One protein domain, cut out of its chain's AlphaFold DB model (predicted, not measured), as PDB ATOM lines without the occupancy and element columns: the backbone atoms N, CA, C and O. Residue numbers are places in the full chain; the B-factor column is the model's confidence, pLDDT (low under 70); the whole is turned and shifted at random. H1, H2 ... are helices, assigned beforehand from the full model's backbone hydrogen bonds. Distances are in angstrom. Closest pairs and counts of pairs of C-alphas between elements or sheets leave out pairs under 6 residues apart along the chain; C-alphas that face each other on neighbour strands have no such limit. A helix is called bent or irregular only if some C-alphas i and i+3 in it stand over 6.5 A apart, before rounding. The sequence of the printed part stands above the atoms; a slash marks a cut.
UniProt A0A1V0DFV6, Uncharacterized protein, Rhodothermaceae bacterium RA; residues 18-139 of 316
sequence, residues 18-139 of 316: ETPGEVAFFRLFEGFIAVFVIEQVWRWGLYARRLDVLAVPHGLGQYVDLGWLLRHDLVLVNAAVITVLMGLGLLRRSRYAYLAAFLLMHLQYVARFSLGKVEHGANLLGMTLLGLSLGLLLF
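Overview. This is residues 18 to 139 of the 316 residues of an uncharacterized protein of Rhodothermaceae bacterium RA (UniProt A0A1V0DFV6). Three helices, H1, H3 and H4, form an up-and-down bundle, each running against the one before it, with H5 packed on H4 and crossing H1. Short H2 touches H4 at one end, and at the other end residues 18 to 26 stick out and add to the length. The 122 printed residues have five named helices, H1 to H5 in chain order, and no named strand: all helix. The whole is compact, with a radius of gyration of the C-alphas of 15.2 A and spans of 50 by 25 by 23 A.

Along the chain. H1, residues 20 to 48, starts at C-alpha (31.021, -16.680, -51.468) and is 41.7 A long. H2 is residues 59 to 62. H3, residues 67 to 90, is 31.0 A long and irregular: C-alphas 72 and 75 are 8.3 A apart, with a kink of 89 degrees near residue 74. H4, residues 97 to 113, is 23.9 A long. H5, residues 121 to 138, is 26.6 A long and ends at C-alpha (14.213, -25.872, -38.585).

Arrangement. H4 is the hub, touching the other four helices. H3 and H4 form a helical hairpin, closest at the C-alphas of Ile 82 and Ala 101, 4.9 A, at a shallow tilt of 31 degrees. H1 touches H3, closest at the C-alphas of Gly 45 and Val 75, 5.0 A, at a shallow tilt of 12 degrees, opposite ways. H4 and H5 form another hairpin, where H5 touches with residues 126 to 134 alone; the closest C-alphas, of Tyr 98 and Ser 133, are 4.8 A apart. H1 touches H5 with residues 30 to 40 alone, closest at the C-alphas of Ile 33 and Leu 125, 6.6 A, at a steep tilt of 54 degrees. H4 touches H2 with residues 110 to 111 alone, closest at the C-alphas of Gly 61 and Val 110, 6.3 A. H2 and H5 are apart. Every O i to N i+4 pair is within hydrogen-bond range in H1 and H4, against 14 of 20 in H3 and 13 of 14 in H5; H2 is too short for one.

Size, cuts and confidence. The C-alphas of Thr 19 and Asp 52, the two farthest apart, are 51.3 A apart. The printed part has no cut and no long link. Confidence is under 70 at residue 55 and residues 114 to 121.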
ATOM      1  N   GLU A  18      26.046 -22.564 -53.462       93.12
ATOM      2  CA  GLU A  18      26.103 -21.215 -52.902       93.12
ATOM      3  C   GLU A  18      27.440 -20.557 -53.234       93.12
ATOM      4  O   GLU A  18      28.484 -21.211 -53.164       93.12
ATOM      5  N   THR A  19      27.412 -19.276 -53.599       94.38
ATOM      6  CA  THR A  19      28.635 -18.514 -53.885       94.38
ATOM      7  C   THR A  19      29.171 -17.813 -52.628       94.38
ATOM      8  O   THR A  19      28.410 -17.531 -51.695       94.38
ATOM      9  N   PRO A  20      30.473 -17.476 -52.567       93.62
ATOM     10  CA  PRO A  20      31.021 -16.680 -51.468       93.62
ATOM     11  C   PRO A  20      30.303 -15.337 -51.274       93.62
ATOM     12  O   PRO A  20      30.062 -14.922 -50.140       93.62
ATOM     13  N   GLY A  21      29.912 -14.678 -52.368       95.38
ATOM     14  CA  GLY A  21      29.147 -13.437 -52.349       95.38
ATOM     15  C   GLY A  21      27.756 -13.596 -51.745       95.38
ATOM     16  O   GLY A  21      27.301 -12.695 -51.047       95.38
ATOM     17  N   GLU A  22      27.093 -14.742 -51.930       95.19
ATOM     18  CA  GLU A  22      25.815 -15.051 -51.267       95.19
ATOM     19  C   GLU A  22      25.972 -15.202 -49.754       95.19
ATOM     20  O   GLU A  22      25.170 -14.656 -48.994       95.19
ATOM     21  N   VAL A  23      27.036 -15.874 -49.306       96.06
ATOM     22  CA  VAL A  23      27.350 -16.000 -47.875       96.06
ATOM     23  C   VAL A  23      27.647 -14.631 -47.264       96.06
ATOM     24  O   VAL A  23      27.095 -14.291 -46.216       96.06
ATOM     25  N   ALA A  24      28.493 -13.834 -47.921       95.56
ATOM     26  CA  ALA A  24      28.864 -12.501 -47.458       95.56
ATOM     27  C   ALA A  24      27.655 -11.556 -47.416       95.56
ATOM     28  O   ALA A  24      27.408 -10.921 -46.390       95.56
ATOM     29  N   PHE A  25      26.855 -11.519 -48.486       96.81
ATOM     30  CA  PHE A  25      25.611 -10.753 -48.522       96.81
ATOM     31  C   PHE A  25      24.668 -11.170 -47.397       96.81
ATOM     32  O   PHE A  25      24.152 -10.312 -46.688       96.81
ATOM     33  N   PHE A  26      24.478 -12.475 -47.180       97.12
ATOM     34  CA  PHE A  26      23.612 -12.937 -46.106       97.12
ATOM     35  C   PHE A  26      24.097 -12.469 -44.732       97.12
ATOM     36  O   PHE A  26      23.284 -12.086 -43.901       97.12
ATOM     37  N   ARG A  27      25.409 -12.473 -44.472       96.56
ATOM     38  CA  ARG A  27      25.953 -11.967 -43.201       96.56
ATOM     39  C   ARG A  27      25.745 -10.464 -43.036       96.56
ATOM     40  O   ARG A  27      25.422 -10.033 -41.934       96.56
ATOM     41  N   LEU A  28      25.879  -9.689 -44.112       96.62
ATOM     42  CA  LEU A  28      25.547  -8.261 -44.109       96.62
ATOM     43  C   LEU A  28      24.057  -8.040 -43.830       96.62
ATOM     44  O   LEU A  28      23.709  -7.206 -43.001       96.62
ATOM     45  N   PHE A  29      23.193  -8.821 -44.475       97.81
ATOM     46  CA  PHE A  29      21.750  -8.792 -44.264       97.81
ATOM     47  C   PHE A  29      21.381  -9.164 -42.821       97.81
ATOM     48  O   PHE A  29      20.683  -8.419 -42.147       97.81
ATOM     49  N   GLU A  30      21.912 -10.268 -42.299       98.25
ATOM     50  CA  GLU A  30      21.709 -10.704 -40.916       98.25
ATOM     51  C   GLU A  30      22.182  -9.640 -39.906       98.25
ATOM     52  O   GLU A  30      21.469  -9.321 -38.955       98.25
ATOM     53  N   GLY A  31      23.359  -9.050 -40.140       97.94
ATOM     54  CA  GLY A  31      23.895  -7.960 -39.327       97.94
ATOM     55  C   GLY A  31      23.033  -6.699 -39.383       97.94
ATOM     56  O   GLY A  31      22.780  -6.095 -38.343       97.94
ATOM     57  N   PHE A  32      22.524  -6.335 -40.564       97.44
ATOM     58  CA  PHE A  32      21.566  -5.241 -40.730       97.44
ATOM     59  C   PHE A  32      20.324  -5.472 -39.862       97.44
ATOM     60  O   PHE A  32      19.969  -4.605 -39.065       97.44
ATOM     61  N   ILE A  33      19.714  -6.658 -39.940       97.75
ATOM     62  CA  ILE A  33      18.532  -6.987 -39.134       97.75
ATOM     63  C   ILE A  33      18.854  -6.892 -37.642       97.75
ATOM     64  O   ILE A  33      18.095  -6.283 -36.896       97.75
ATOM     65  N   ALA A  34      20.002  -7.408 -37.201       97.94
ATOM     66  CA  ALA A  34      20.414  -7.303 -35.806       97.94
ATOM     67  C   ALA A  34      20.579  -5.857 -35.328       97.94
ATOM     68  O   ALA A  34      20.010  -5.492 -34.299       97.94
ATOM     69  N   VAL A  35      21.304  -5.028 -36.082       97.75
ATOM     70  CA  VAL A  35      21.526  -3.616 -35.743       97.75
ATOM     71  C   VAL A  35      20.201  -2.866 -35.651       97.75
ATOM     72  O   VAL A  35      19.969  -2.168 -34.667       97.75
ATOM     73  N   PHE A  36      19.309  -3.039 -36.627       96.56
ATOM     74  CA  PHE A  36      18.044  -2.311 -36.646       96.56
ATOM     75  C   PHE A  36      17.019  -2.851 -35.645       96.56
ATOM     76  O   PHE A  36      16.242  -2.066 -35.107       96.56
ATOM     77  N   VAL A  37      17.037  -4.148 -35.312       97.06
ATOM     78  CA  VAL A  37      16.245  -4.682 -34.189       97.06
ATOM     79  C   VAL A  37      16.702  -4.035 -32.888       97.06
ATOM     80  O   VAL A  37      15.864  -3.524 -32.146       97.06
ATOM     81  N   ILE A  38      18.016  -3.994 -32.641       98.00
ATOM     82  CA  ILE A  38      18.607  -3.360 -31.456       98.00
ATOM     83  C   ILE A  38      18.232  -1.872 -31.409       98.00
ATOM     84  O   ILE A  38      17.685  -1.419 -30.404       98.00
ATOM     85  N   GLU A  39      18.451  -1.119 -32.492       96.12
ATOM     86  CA  GLU A  39      18.087   0.303 -32.571       96.12
ATOM     87  C   GLU A  39      16.615   0.521 -32.189       96.12
ATOM     88  O   GLU A  39      16.309   1.374 -31.351       96.12
ATOM     89  N   GLN A  40      15.706  -0.279 -32.752       93.56
ATOM     90  CA  GLN A  40      14.274  -0.121 -32.521       93.56
ATOM     91  C   GLN A  40      13.867  -0.419 -31.087       93.56
ATOM     92  O   GLN A  40      13.145   0.382 -30.494       93.56
ATOM     93  N   VAL A  41      14.339  -1.520 -30.500       95.12
ATOM     94  CA  VAL A  41      13.969  -1.854 -29.118       95.12
ATOM     95  C   VAL A  41      14.540  -0.839 -28.133       95.12
ATOM     96  O   VAL A  41      13.852  -0.455 -27.192       95.12
ATOM     97  N   TRP A  42      15.732  -0.294 -28.375       96.56
ATOM     98  CA  TRP A  42      16.252   0.792 -27.542       96.56
ATOM     99  C   TRP A  42      15.447   2.079 -27.705       96.56
ATOM    100  O   TRP A  42      15.048   2.685 -26.709       96.56
ATOM    101  N   ARG A  43      15.132   2.473 -28.941       92.75
ATOM    102  CA  ARG A  43      14.322   3.665 -29.217       92.75
ATOM    103  C   ARG A  43      12.934   3.565 -28.587       92.75
ATOM    104  O   ARG A  43      12.467   4.517 -27.962       92.75
ATOM    105  N   TRP A  44      12.278   2.416 -28.722       91.06
ATOM    106  CA  TRP A  44      10.981   2.169 -28.100       91.06
ATOM    107  C   TRP A  44      11.079   2.110 -26.583       91.06
ATOM    108  O   TRP A  44      10.214   2.673 -25.927       91.06
ATOM    109  N   GLY A  45      12.117   1.482 -26.025       91.56
ATOM    110  CA  GLY A  45      12.324   1.403 -24.580       91.56
ATOM    111  C   GLY A  45      12.527   2.779 -23.947       91.56
ATOM    112  O   GLY A  45      11.850   3.116 -22.981       91.56
ATOM    113  N   LEU A  46      13.384   3.618 -24.539       92.12
ATOM    114  CA  LEU A  46      13.625   4.992 -24.081       92.12
ATOM    115  C   LEU A  46      12.378   5.875 -24.160       92.12
ATOM    116  O   LEU A  46      12.194   6.759 -23.325       92.12
ATOM    117  N   TYR A  47      11.531   5.648 -25.165       88.06
ATOM    118  CA  TYR A  47      10.249   6.332 -25.277       88.06
ATOM    119  C   TYR A  47       9.238   5.811 -24.248       88.06
ATOM    120  O   TYR A  47       8.645   6.605 -23.525       88.06
ATOM    121  N   ALA A  48       9.065   4.490 -24.156       86.12
ATOM    122  CA  ALA A  48       8.082   3.847 -23.288       86.12
ATOM    123  C   ALA A  48       8.358   4.095 -21.800       86.12
ATOM    124  O   ALA A  48       7.421   4.205 -21.024       86.12
ATOM    125  N   ARG A  49       9.628   4.288 -21.421       87.12
ATOM    126  CA  ARG A  49      10.039   4.718 -20.076       87.12
ATOM    127  C   ARG A  49       9.379   6.021 -19.613       87.12
ATOM    128  O   ARG A  49       9.276   6.263 -18.421       87.12
ATOM    129  N   ARG A  50       8.983   6.892 -20.544       85.94
ATOM    130  CA  ARG A  50       8.360   8.192 -20.236       85.94
ATOM    131  C   ARG A  50       6.850   8.089 -20.014       85.94
ATOM    132  O   ARG A  50       6.191   9.119 -19.925       85.94
ATOM    133  N   LEU A  51       6.301   6.878 -20.034       80.56
ATOM    134  CA  LEU A  51       4.871   6.628 -19.962       80.56
ATOM    135  C   LEU A  51       4.542   5.940 -18.648       80.56
ATOM    136  O   LEU A  51       5.118   4.901 -18.332       80.56
ATOM    137  N   ASP A  52       3.557   6.480 -17.941       73.94
ATOM    138  CA  ASP A  52       3.089   5.902 -16.682       73.94
ATOM    139  C   ASP A  52       1.990   4.842 -16.893       73.94
ATOM    140  O   ASP A  52       1.800   3.964 -16.052       73.94
ATOM    141  N   VAL A  53       1.260   4.902 -18.019       72.62
ATOM    142  CA  VAL A  53       0.112   4.029 -18.329       72.62
ATOM    143  C   VAL A  53       0.044   3.718 -19.831       72.62
ATOM    144  O   VAL A  53       0.406   4.541 -20.673       72.62
ATOM    145  N   LEU A  54      -0.463   2.530 -20.178       71.00
ATOM    146  CA  LEU A  54      -0.830   2.166 -21.551       71.00
ATOM    147  C   LEU A  54      -2.163   2.842 -21.914       71.00
ATOM    148  O   LEU A  54      -3.188   2.548 -21.307       71.00
ATOM    149  N   ALA A  55      -2.161   3.753 -22.889       68.44
ATOM    150  CA  ALA A  55      -3.326   4.596 -23.177       68.44
ATOM    151  C   ALA A  55      -4.514   3.835 -23.802       68.44
ATOM    152  O   ALA A  55      -5.656   4.044 -23.404       68.44
ATOM    153  N   VAL A  56      -4.259   2.974 -24.794       73.38
ATOM    154  CA  VAL A  56      -5.281   2.220 -25.539       73.38
ATOM    155  C   VAL A  56      -4.740   0.833 -25.931       73.38
ATOM    156  O   VAL A  56      -4.019   0.701 -26.929       73.38
ATOM    157  N   PRO A  57      -5.075  -0.238 -25.199       70.88
ATOM    158  CA  PRO A  57      -4.614  -1.579 -25.539       70.88
ATOM    159  C   PRO A  57      -5.158  -2.042 -26.904       70.88
ATOM    160  O   PRO A  57      -6.365  -2.084 -27.137       70.88
ATOM    161  N   HIS A  58      -4.254  -2.425 -27.809       72.00
ATOM    162  CA  HIS A  58      -4.571  -3.022 -29.113       72.00
ATOM    163  C   HIS A  58      -3.888  -4.389 -29.243       72.00
ATOM    164  O   HIS A  58      -2.833  -4.626 -28.645       72.00
ATOM    165  N   GLY A  59      -4.462  -5.285 -30.052       76.75
ATOM    166  CA  GLY A  59      -3.896  -6.615 -30.296       76.75
ATOM    167  C   GLY A  59      -3.733  -7.413 -28.999       76.75
ATOM    168  O   GLY A  59      -4.656  -7.478 -28.194       76.75
ATOM    169  N   LEU A  60      -2.542  -7.978 -28.762       76.44
ATOM    170  CA  LEU A  60      -2.247  -8.729 -27.531       76.44
ATOM    171  C   LEU A  60      -2.423  -7.902 -26.251       76.44
ATOM    172  O   LEU A  60      -2.754  -8.473 -25.214       76.44
ATOM    173  N   GLY A  61      -2.267  -6.576 -26.317       76.50
ATOM    174  CA  GLY A  61      -2.462  -5.697 -25.162       76.50
ATOM    175  C   GLY A  61      -3.902  -5.687 -24.640       76.50
ATOM    176  O   GLY A  61      -4.128  -5.266 -23.515       76.50
ATOM    177  N   GLN A  62      -4.875  -6.162 -25.430       82.81
ATOM    178  CA  GLN A  62      -6.266  -6.339 -24.988       82.81
ATOM    179  C   GLN A  62      -6.449  -7.555 -24.075       82.81
ATOM    180  O   GLN A  62      -7.419  -7.621 -23.327       82.81
ATOM    181  N   TYR A  63      -5.529  -8.518 -24.151       84.69
ATOM    182  CA  TYR A  63      -5.616  -9.797 -23.446       84.69
ATOM    183  C   TYR A  63      -4.563  -9.935 -22.345       84.69
ATOM    184  O   TYR A  63      -4.720 -10.751 -21.442       84.69
ATOM    185  N   VAL A  64      -3.480  -9.158 -22.426       82.62
ATOM    186  CA  VAL A  64      -2.359  -9.201 -21.490       82.62
ATOM    187  C   VAL A  64      -2.089  -7.793 -20.980       82.62
ATOM    188  O   VAL A  64      -1.786  -6.898 -21.770       82.62
ATOM    189  N   ASP A  65      -2.146  -7.609 -19.661       83.50
ATOM    190  CA  ASP A  65      -1.677  -6.374 -19.035       83.50
ATOM    191  C   ASP A  65      -0.157  -6.277 -19.217       83.50
ATOM    192  O   ASP A  65       0.599  -7.093 -18.691       83.50
ATOM    193  N   LEU A  66       0.289  -5.296 -20.004       83.75
ATOM    194  CA  LEU A  66       1.706  -4.999 -20.233       83.75
ATOM    195  C   LEU A  66       2.194  -3.814 -19.395       83.75
ATOM    196  O   LEU A  66       3.336  -3.384 -19.552       83.75
ATOM    197  N   GLY A  67       1.356  -3.281 -18.499       82.69
ATOM    198  CA  GLY A  67       1.700  -2.163 -17.630       82.69
ATOM    199  C   GLY A  67       2.872  -2.492 -16.710       82.69
ATOM    200  O   GLY A  67       3.666  -1.613 -16.387       82.69
ATOM    201  N   TRP A  68       3.060  -3.769 -16.356       86.69
ATOM    202  CA  TRP A  68       4.235  -4.215 -15.607       86.69
ATOM    203  C   TRP A  68       5.546  -3.958 -16.359       86.69
ATOM    204  O   TRP A  68       6.535  -3.637 -15.712       86.69
ATOM    205  N   LEU A  69       5.564  -4.030 -17.695       86.88
ATOM    206  CA  LEU A  69       6.778  -3.813 -18.486       86.88
ATOM    207  C   LEU A  69       7.233  -2.345 -18.429       86.88
ATOM    208  O   LEU A  69       8.425  -2.065 -18.538       86.88
ATOM    209  N   LEU A  70       6.298  -1.409 -18.228       83.88
ATOM    210  CA  LEU A  70       6.597   0.018 -18.071       83.88
ATOM    211  C   LEU A  70       7.191   0.349 -16.694       83.88
ATOM    212  O   LEU A  70       7.854   1.371 -16.537       83.88
ATOM    213  N   ARG A  71       6.985  -0.513 -15.691       84.50
ATOM    214  CA  ARG A  71       7.484  -0.289 -14.330       84.50
ATOM    215  C   ARG A  71       8.976  -0.591 -14.235       84.50
ATOM    216  O   ARG A  71       9.481  -1.489 -14.904       84.50
ATOM    217  N   HIS A  72       9.662   0.126 -13.345       84.25
ATOM    218  CA  HIS A  72      11.055  -0.142 -12.956       84.25
ATOM    219  C   HIS A  72      12.028  -0.306 -14.135       84.25
ATOM    220  O   HIS A  72      12.944  -1.121 -14.074       84.25
ATOM    221  N   ASP A  73      11.813   0.434 -15.225       88.81
ATOM    222  CA  ASP A  73      12.649   0.377 -16.427       88.81
ATOM    223  C   ASP A  73      12.749  -1.013 -17.079       88.81
ATOM    224  O   ASP A  73      13.690  -1.284 -17.833       88.81
ATOM    225  N   LEU A  74      11.770  -1.898 -16.848       92.50
ATOM    226  CA  LEU A  74      11.776  -3.253 -17.405       92.50
ATOM    227  C   LEU A  74      11.769  -3.257 -18.941       92.50
ATOM    228  O   LEU A  74      12.371  -4.142 -19.546       92.50
ATOM    229  N   VAL A  75      11.209  -2.230 -19.592       92.06
ATOM    230  CA  VAL A  75      11.365  -2.003 -21.043       92.06
ATOM    231  C   VAL A  75      12.830  -1.876 -21.491       92.06
ATOM    232  O   VAL A  75      13.173  -2.332 -22.581       92.06
ATOM    233  N   LEU A  76      13.707  -1.277 -20.677       95.50
ATOM    234  CA  LEU A  76      15.134  -1.140 -20.993       95.50
ATOM    235  C   LEU A  76      15.891  -2.439 -20.721       95.50
ATOM    236  O   LEU A  76      16.749  -2.826 -21.513       95.50
ATOM    237  N   VAL A  77      15.536  -3.144 -19.642       96.44
ATOM    238  CA  VAL A  77      16.064  -4.489 -19.366       96.44
ATOM    239  C   VAL A  77      15.717  -5.430 -20.520       96.44
ATOM    240  O   VAL A  77      16.591  -6.129 -21.026       96.44
ATOM    241  N   ASN A  78      14.474  -5.395 -21.004       96.94
ATOM    242  CA  ASN A  78      14.041  -6.185 -22.152       96.94
ATOM    243  C   ASN A  78      14.849  -5.849 -23.419       96.94
ATOM    244  O   ASN A  78      15.335  -6.759 -24.090       96.94
ATOM    245  N   ALA A  79      15.083  -4.563 -23.708       97.44
ATOM    246  CA  ALA A  79      15.934  -4.138 -24.825       97.44
ATOM    247  C   ALA A  79      17.386  -4.652 -24.700       97.44
ATOM    248  O   ALA A  79      17.980  -5.101 -25.688       97.44
ATOM    249  N   ALA A  80      17.954  -4.649 -23.490       98.12
ATOM    250  CA  ALA A  80      19.282  -5.201 -23.225       98.12
ATOM    251  C   ALA A  80      19.324  -6.727 -23.427       98.12
ATOM    252  O   ALA A  80      20.231  -7.237 -24.087       98.12
ATOM    253  N   VAL A  81      18.313  -7.455 -22.941       98.44
ATOM    254  CA  VAL A  81      18.184  -8.906 -23.154       98.44
ATOM    255  C   VAL A  81      18.071  -9.228 -24.645       98.44
ATOM    256  O   VAL A  81      18.794 -10.095 -25.134       98.44
ATOM    257  N   ILE A  82      17.245  -8.492 -25.395       98.50
ATOM    258  CA  ILE A  82      17.142  -8.635 -26.855       98.50
ATOM    259  C   ILE A  82      18.502  -8.396 -27.517       98.50
ATOM    260  O   ILE A  82      18.900  -9.178 -28.374       98.50
ATOM    261  N   THR A  83      19.253  -7.379 -27.090       98.62
ATOM    262  CA  THR A  83      20.599  -7.088 -27.618       98.62
ATOM    263  C   THR A  83      21.548  -8.277 -27.440       98.62
ATOM    264  O   THR A  83      22.213  -8.689 -28.394       98.62
ATOM    265  N   VAL A  84      21.570  -8.882 -26.248       98.62
ATOM    266  CA  VAL A  84      22.377 -10.083 -25.971       98.62
ATOM    267  C   VAL A  84      21.922 -11.260 -26.834       98.62
ATOM    268  O   VAL A  84      22.755 -11.937 -27.435       98.62
ATOM    269  N   LEU A  85      20.612 -11.490 -26.948       98.62
ATOM    270  CA  LEU A  85      20.056 -12.565 -27.769       98.62
ATOM    271  C   LEU A  85      20.388 -12.386 -29.258       98.62
ATOM    272  O   LEU A  85      20.770 -13.357 -29.909       98.62
ATOM    273  N   MET A  86      20.338 -11.163 -29.791       98.38
ATOM    274  CA  MET A  86      20.781 -10.883 -31.162       98.38
ATOM    275  C   MET A  86      22.265 -11.222 -31.346       98.38
ATOM    276  O   MET A  86      22.624 -11.872 -32.327       98.38
ATOM    277  N   GLY A  87      23.118 -10.876 -30.375       98.12
ATOM    278  CA  GLY A  87      24.531 -11.264 -30.375       98.12
ATOM    279  C   GLY A  87      24.739 -12.784 -30.354       98.12
ATOM    280  O   GLY A  87      25.511 -13.320 -31.151       98.12
ATOM    281  N   LEU A  88      24.011 -13.505 -29.496       98.19
ATOM    282  CA  LEU A  88      24.066 -14.969 -29.424       98.19
ATOM    283  C   LEU A  88      23.591 -15.635 -30.724       98.19
ATOM    284  O   LEU A  88      24.178 -16.638 -31.139       98.19
ATOM    285  N   GLY A  89      22.566 -15.077 -31.374       97.00
ATOM    286  CA  GLY A  89      22.077 -15.523 -32.678       97.00
ATOM    287  C   GLY A  89      23.112 -15.322 -33.784       97.00
ATOM    288  O   GLY A  89      23.446 -16.277 -34.488       97.00
ATOM    289  N   LEU A  90      23.702 -14.124 -33.876       96.56
ATOM    290  CA  LEU A  90      24.729 -13.776 -34.869       96.56
ATOM    291  C   LEU A  90      25.962 -14.681 -34.779       96.56
ATOM    292  O   LEU A  90      26.456 -15.196 -35.791       96.56
ATOM    293  N   LEU A  91      26.424 -14.912 -33.547       96.81
ATOM    294  CA  LEU A  91      27.555 -15.782 -33.227       96.81
ATOM    295  C   LEU A  91      27.204 -17.274 -33.293       96.81
ATOM    296  O   LEU A  91      28.064 -18.110 -33.020       96.81
ATOM    297  N   ARG A  92      25.952 -17.615 -33.634       94.94
ATOM    298  CA  ARG A  92      25.439 -18.990 -33.721       94.94
ATOM    299  C   ARG A  92      25.628 -19.789 -32.421       94.94
ATOM    300  O   ARG A  92      25.785 -21.003 -32.456       94.94
ATOM    301  N   ARG A  93      25.603 -19.116 -31.262       97.06
ATOM    302  CA  ARG A  93      25.790 -19.733 -29.932       97.06
ATOM    303  C   ARG A  93      24.529 -20.405 -29.394       97.06
ATOM    304  O   ARG A  93      24.631 -21.291 -28.555       97.06
ATOM    305  N   SER A  94      23.353 -19.998 -29.863       96.19
ATOM    306  CA  SER A  94      22.086 -20.648 -29.529       96.19
ATOM    307  C   SER A  94      21.121 -20.581 -30.704       96.19
ATOM    308  O   SER A  94      20.882 -19.509 -31.261       96.19
ATOM    309  N   ARG A  95      20.521 -21.727 -31.046       95.56
ATOM    310  CA  ARG A  95      19.501 -21.818 -32.102       95.56
ATOM    311  C   ARG A  95      18.180 -21.135 -31.743       95.56
ATOM    312  O   ARG A  95      17.418 -20.772 -32.628       95.56
ATOM    313  N   TYR A  96      17.932 -20.919 -30.451       97.88
ATOM    314  CA  TYR A  96      16.709 -20.292 -29.939       97.88
ATOM    315  C   TYR A  96      16.824 -18.774 -29.794       97.88
ATOM    316  O   TYR A  96      15.825 -18.112 -29.524       97.88
ATOM    317  N   ALA A  97      18.024 -18.210 -29.962       97.88
ATOM    318  CA  ALA A  97      18.291 -16.819 -29.621       97.88
ATOM    319  C   ALA A  97      17.437 -15.832 -30.433       97.88
ATOM    320  O   ALA A  97      16.803 -14.958 -29.848       97.88
ATOM    321  N   TYR A  98      17.332 -16.019 -31.754       98.31
ATOM    322  CA  TYR A  98      16.480 -15.168 -32.593       98.31
ATOM    323  C   TYR A  98      14.989 -15.327 -32.301       98.31
ATOM    324  O   TYR A  98      14.262 -14.344 -32.376       98.31
ATOM    325  N   LEU A  99      14.526 -16.527 -31.927       98.38
ATOM    326  CA  LEU A  99      13.122 -16.725 -31.555       98.38
ATOM    327  C   LEU A  99      12.802 -15.998 -30.246       98.38
ATOM    328  O   LEU A  99      11.811 -15.283 -30.166       98.38
ATOM    329  N   ALA A 100      13.662 -16.142 -29.236       98.25
ATOM    330  CA  ALA A 100      13.507 -15.419 -27.979       98.25
ATOM    331  C   ALA A 100      13.551 -13.897 -28.209       98.25
ATOM    332  O   ALA A 100      12.686 -13.182 -27.712       98.25
ATOM    333  N   ALA A 101      14.494 -13.407 -29.025       98.25
ATOM    334  CA  ALA A 101      14.570 -11.996 -29.396       98.25
ATOM    335  C   ALA A 101      13.295 -11.519 -30.109       98.25
ATOM    336  O   ALA A 101      12.778 -10.458 -29.771       98.25
ATOM    337  N   PHE A 102      12.756 -12.310 -31.040       97.88
ATOM    338  CA  PHE A 102      11.506 -12.012 -31.741       97.88
ATOM    339  C   PHE A 102      10.321 -11.888 -30.780       97.88
ATOM    340  O   PHE A 102       9.593 -10.899 -30.833       97.88
ATOM    341  N   LEU A 103      10.142 -12.854 -29.875       96.25
ATOM    342  CA  LEU A 103       9.033 -12.850 -28.919       96.25
ATOM    343  C   LEU A 103       9.113 -11.654 -27.959       96.25
ATOM    344  O   LEU A 103       8.116 -10.967 -27.741       96.25
ATOM    345  N   LEU A 104      10.306 -11.361 -27.435       95.88
ATOM    346  CA  LEU A 104      10.530 -10.212 -26.552       95.88
ATOM    347  C   LEU A 104      10.389  -8.873 -27.291       95.88
ATOM    348  O   LEU A 104       9.837  -7.919 -26.738       95.88
ATOM    349  N   MET A 105      10.849  -8.794 -28.545       94.69
ATOM    350  CA  MET A 105      10.649  -7.627 -29.407       94.69
ATOM    351  C   MET A 105       9.160  -7.406 -29.669       94.69
ATOM    352  O   MET A 105       8.699  -6.269 -29.602       94.69
ATOM    353  N   HIS A 106       8.399  -8.473 -29.929       92.31
ATOM    354  CA  HIS A 106       6.959  -8.387 -30.145       92.31
ATOM    355  C   HIS A 106       6.227  -7.896 -28.890       92.31
ATOM    356  O   HIS A 106       5.384  -7.007 -28.982       92.31
ATOM    357  N   LEU A 107       6.602  -8.389 -27.706       90.00
ATOM    358  CA  LEU A 107       6.049  -7.910 -26.436       90.00
ATOM    359  C   LEU A 107       6.270  -6.400 -26.253       90.00
ATOM    360  O   LEU A 107       5.340  -5.651 -25.949       90.00
ATOM    361  N   GLN A 108       7.497  -5.937 -26.496       90.19
ATOM    362  CA  GLN A 108       7.849  -4.525 -26.372       90.19
ATOM    363  C   GLN A 108       7.201  -3.651 -27.452       90.19
ATOM    364  O   GLN A 108       6.815  -2.515 -27.175       90.19
ATOM    365  N   TYR A 109       7.036  -4.183 -28.663       88.81
ATOM    366  CA  TYR A 109       6.270  -3.555 -29.734       88.81
ATOM    367  C   TYR A 109       4.820  -3.316 -29.292       88.81
ATOM    368  O   TYR A 109       4.330  -2.192 -29.378       88.81
ATOM    369  N   VAL A 110       4.148  -4.333 -28.743       85.81
ATOM    370  CA  VAL A 110       2.763  -4.201 -28.261       85.81
ATOM    371  C   VAL A 110       2.675  -3.172 -27.129       85.81
ATOM    372  O   VAL A 110       1.797  -2.309 -27.166       85.81
ATOM    373  N   ALA A 111       3.616  -3.184 -26.179       81.81
ATOM    374  CA  ALA A 111       3.672  -2.179 -25.118       81.81
ATOM    375  C   ALA A 111       3.804  -0.753 -25.687       81.81
ATOM    376  O   ALA A 111       3.043   0.136 -25.314       81.81
ATOM    377  N   ARG A 112       4.694  -0.541 -26.666       79.12
ATOM    378  CA  ARG A 112       4.888   0.759 -27.328       79.12
ATOM    379  C   ARG A 112       3.672   1.223 -28.135       79.12
ATOM    380  O   ARG A 112       3.429   2.430 -28.212       79.12
ATOM    381  N   PHE A 113       2.964   0.310 -28.797       73.38
ATOM    382  CA  PHE A 113       1.912   0.648 -29.765       73.38
ATOM    383  C   PHE A 113       0.485   0.515 -29.241       73.38
ATOM    384  O   PHE A 113      -0.447   0.954 -29.911       73.38
ATOM    385  N   SER A 114       0.327   0.122 -27.980       61.53
ATOM    386  CA  SER A 114      -0.864   0.392 -27.161       61.53
ATOM    387  C   SER A 114      -1.174   1.896 -26.961       61.53
ATOM    388  O   SER A 114      -1.948   2.281 -26.099       61.53
ATOM    389  N   LEU A 115      -0.558   2.789 -27.737       59.06
ATOM    390  CA  LEU A 115      -0.738   4.242 -27.688       59.06
ATOM    391  C   LEU A 115      -1.403   4.779 -28.965       59.06
ATOM    392  O   LEU A 115      -1.378   5.977 -29.225       59.06
ATOM    393  N   GLY A 116      -1.939   3.892 -29.810       57.69
ATOM    394  CA  GLY A 116      -2.781   4.241 -30.961       57.69
ATOM    395  C   GLY A 116      -2.057   4.570 -32.275       57.69
ATOM    396  O   GLY A 116      -2.689   4.508 -33.324       57.69
ATOM    397  N   LYS A 117      -0.746   4.860 -32.284       62.66
ATOM    398  CA  LYS A 117       0.027   5.092 -33.532       62.66
ATOM    399  C   LYS A 117       0.963   3.927 -33.855       62.66
ATOM    400  O   LYS A 117       2.101   3.932 -33.403       62.66
ATOM    401  N   VAL A 118       0.506   2.964 -34.656       65.25
ATOM    402  CA  VAL A 118       1.276   1.780 -35.086       65.25
ATOM    403  C   VAL A 118       2.405   2.158 -36.060       65.25
ATOM    404  O   VAL A 118       2.153   2.706 -37.134       65.25
ATOM    405  N   GLU A 119       3.660   1.827 -35.740       69.12
ATOM    406  CA  GLU A 119       4.781   1.979 -36.681       69.12
ATOM    407  C   GLU A 119       4.782   0.826 -37.691       69.12
ATOM    408  O   GLU A 119       5.132  -0.312 -37.379       69.12
ATOM    409  N   HIS A 120       4.405   1.127 -38.929       66.62
ATOM    410  CA  HIS A 120       4.233   0.129 -39.985       66.62
ATOM    411  C   HIS A 120       5.570  -0.460 -40.473       66.62
ATOM    412  O   HIS A 120       5.631  -1.619 -40.881       66.62
ATOM    413  N   GLY A 121       6.662   0.313 -40.401       67.94
ATOM    414  CA  GLY A 121       7.985  -0.111 -40.875       67.94
ATOM    415  C   GLY A 121       8.637  -1.219 -40.041       67.94
ATOM    416  O   GLY A 121       9.484  -1.944 -40.551       67.94
ATOM    417  N   ALA A 122       8.232  -1.385 -38.781       82.31
ATOM    418  CA  ALA A 122       8.802  -2.387 -37.884       82.31
ATOM    419  C   ALA A 122       8.288  -3.812 -38.144       82.31
ATOM    420  O   ALA A 122       8.929  -4.780 -37.737       82.31
ATOM    421  N   ASN A 123       7.156  -3.944 -38.843       85.69
ATOM    422  CA  ASN A 123       6.559  -5.242 -39.138       85.69
ATOM    423  C   ASN A 123       7.450  -6.074 -40.060       85.69
ATOM    424  O   ASN A 123       7.651  -7.251 -39.786       85.69
ATOM    425  N   LEU A 124       8.026  -5.472 -41.110       90.38
ATOM    426  CA  LEU A 124       8.917  -6.200 -42.017       90.38
ATOM    427  C   LEU A 124      10.157  -6.710 -41.282       90.38
ATOM    428  O   LEU A 124      10.438  -7.901 -41.334       90.38
ATOM    429  N   LEU A 125      10.803  -5.842 -40.503       94.12
ATOM    430  CA  LEU A 125      11.953  -6.202 -39.677       94.12
ATOM    431  C   LEU A 125      11.633  -7.372 -38.728       94.12
ATOM    432  O   LEU A 125      12.415  -8.314 -38.610       94.12
ATOM    433  N   GLY A 126      10.464  -7.334 -38.078       94.88
ATOM    434  CA  GLY A 126       9.980  -8.413 -37.217       94.88
ATOM    435  C   GLY A 126       9.731  -9.719 -37.978       94.88
ATOM    436  O   GLY A 126      10.135 -10.783 -37.512       94.88
ATOM    437  N   MET A 127       9.131  -9.653 -39.170       96.00
ATOM    438  CA  MET A 127       8.937 -10.828 -40.026       96.00
ATOM    439  C   MET A 127      10.267 -11.411 -40.499       96.00
ATOM    440  O   MET A 127      10.444 -12.625 -40.504       96.00
ATOM    441  N   THR A 128      11.245 -10.578 -40.827       97.12
ATOM    442  CA  THR A 128      12.577 -11.042 -41.215       97.12
ATOM    443  C   THR A 128      13.321 -11.679 -40.045       97.12
ATOM    444  O   THR A 128      13.947 -12.728 -40.209       97.12
ATOM    445  N   LEU A 129      13.196 -11.118 -38.838       98.19
ATOM    446  CA  LEU A 129      13.702 -11.743 -37.615       98.19
ATOM    447  C   LEU A 129      13.028 -13.100 -37.346       98.19
ATOM    448  O   LEU A 129      13.707 -14.064 -36.985       98.19
ATOM    449  N   LEU A 130      11.718 -13.213 -37.586       98.31
ATOM    450  CA  LEU A 130      11.013 -14.494 -37.539       98.31
ATOM    451  C   LEU A 130      11.583 -15.471 -38.580       98.31
ATOM    452  O   LEU A 130      11.865 -16.617 -38.236       98.31
ATOM    453  N   GLY A 131      11.844 -15.022 -39.808       98.06
ATOM    454  CA  GLY A 131      12.499 -15.817 -40.851       98.06
ATOM    455  C   GLY A 131      13.875 -16.341 -40.430       98.06
ATOM    456  O   GLY A 131      14.148 -17.530 -40.590       98.06
ATOM    457  N   LEU A 132      14.707 -15.488 -39.819       98.12
ATOM    458  CA  LEU A 132      16.001 -15.874 -39.238       98.12
ATOM    459  C   LEU A 132      15.838 -16.924 -38.137       98.12
ATOM    460  O   LEU A 132      16.602 -17.891 -38.083       98.12
ATOM    461  N   SER A 133      14.845 -16.744 -37.265       98.12
ATOM    462  CA  SER A 133      14.575 -17.668 -36.165       98.12
ATOM    463  C   SER A 133      14.139 -19.045 -36.662       98.12
ATOM    464  O   SER A 133      14.725 -20.050 -36.269       98.12
ATOM    465  N   LEU A 134      13.181 -19.099 -37.590       98.38
ATOM    466  CA  LEU A 134      12.684 -20.341 -38.173       98.38
ATOM    467  C   LEU A 134      13.764 -21.021 -39.013       98.38
ATOM    468  O   LEU A 134      13.932 -22.233 -38.920       98.38
ATOM    469  N   GLY A 135      14.548 -20.245 -39.766       97.44
ATOM    470  CA  GLY A 135      15.691 -20.752 -40.513       97.44
ATOM    471  C   GLY A 135      16.674 -21.487 -39.607       97.44
ATOM    472  O   GLY A 135      17.032 -22.623 -39.891       97.44
ATOM    473  N   LEU A 136      17.063 -20.866 -38.491       96.62
ATOM    474  CA  LEU A 136      18.019 -21.442 -37.543       96.62
ATOM    475  C   LEU A 136      17.448 -22.614 -36.723       96.62
ATOM    476  O   LEU A 136      18.208 -23.483 -36.301       96.62
ATOM    477  N   LEU A 137      16.135 -22.638 -36.478       97.25
ATOM    478  CA  LEU A 137      15.475 -23.690 -35.701       97.25
ATOM    479  C   LEU A 137      15.164 -24.946 -36.511       97.25
ATOM    480  O   LEU A 137      15.247 -26.045 -35.966       97.25
ATOM    481  N   LEU A 138      14.758 -24.783 -37.771       97.56
ATOM    482  CA  LEU A 138      14.213 -25.872 -38.585       97.56
ATOM    483  C   LEU A 138      15.257 -26.550 -39.478       97.56
ATOM    484  O   LEU A 138      15.001 -27.647 -39.969       97.56
ATOM    485  N   PHE A 139      16.407 -25.918 -39.716       96.75
ATOM    486  CA  PHE A 139      17.411 -26.427 -40.646       96.75
ATOM    487  C   PHE A 139      18.801 -26.442 -40.017       96.75
ATOM    488  O   PHE A 139      19.267 -25.419 -39.526       96.75
TER     489      PHE A 139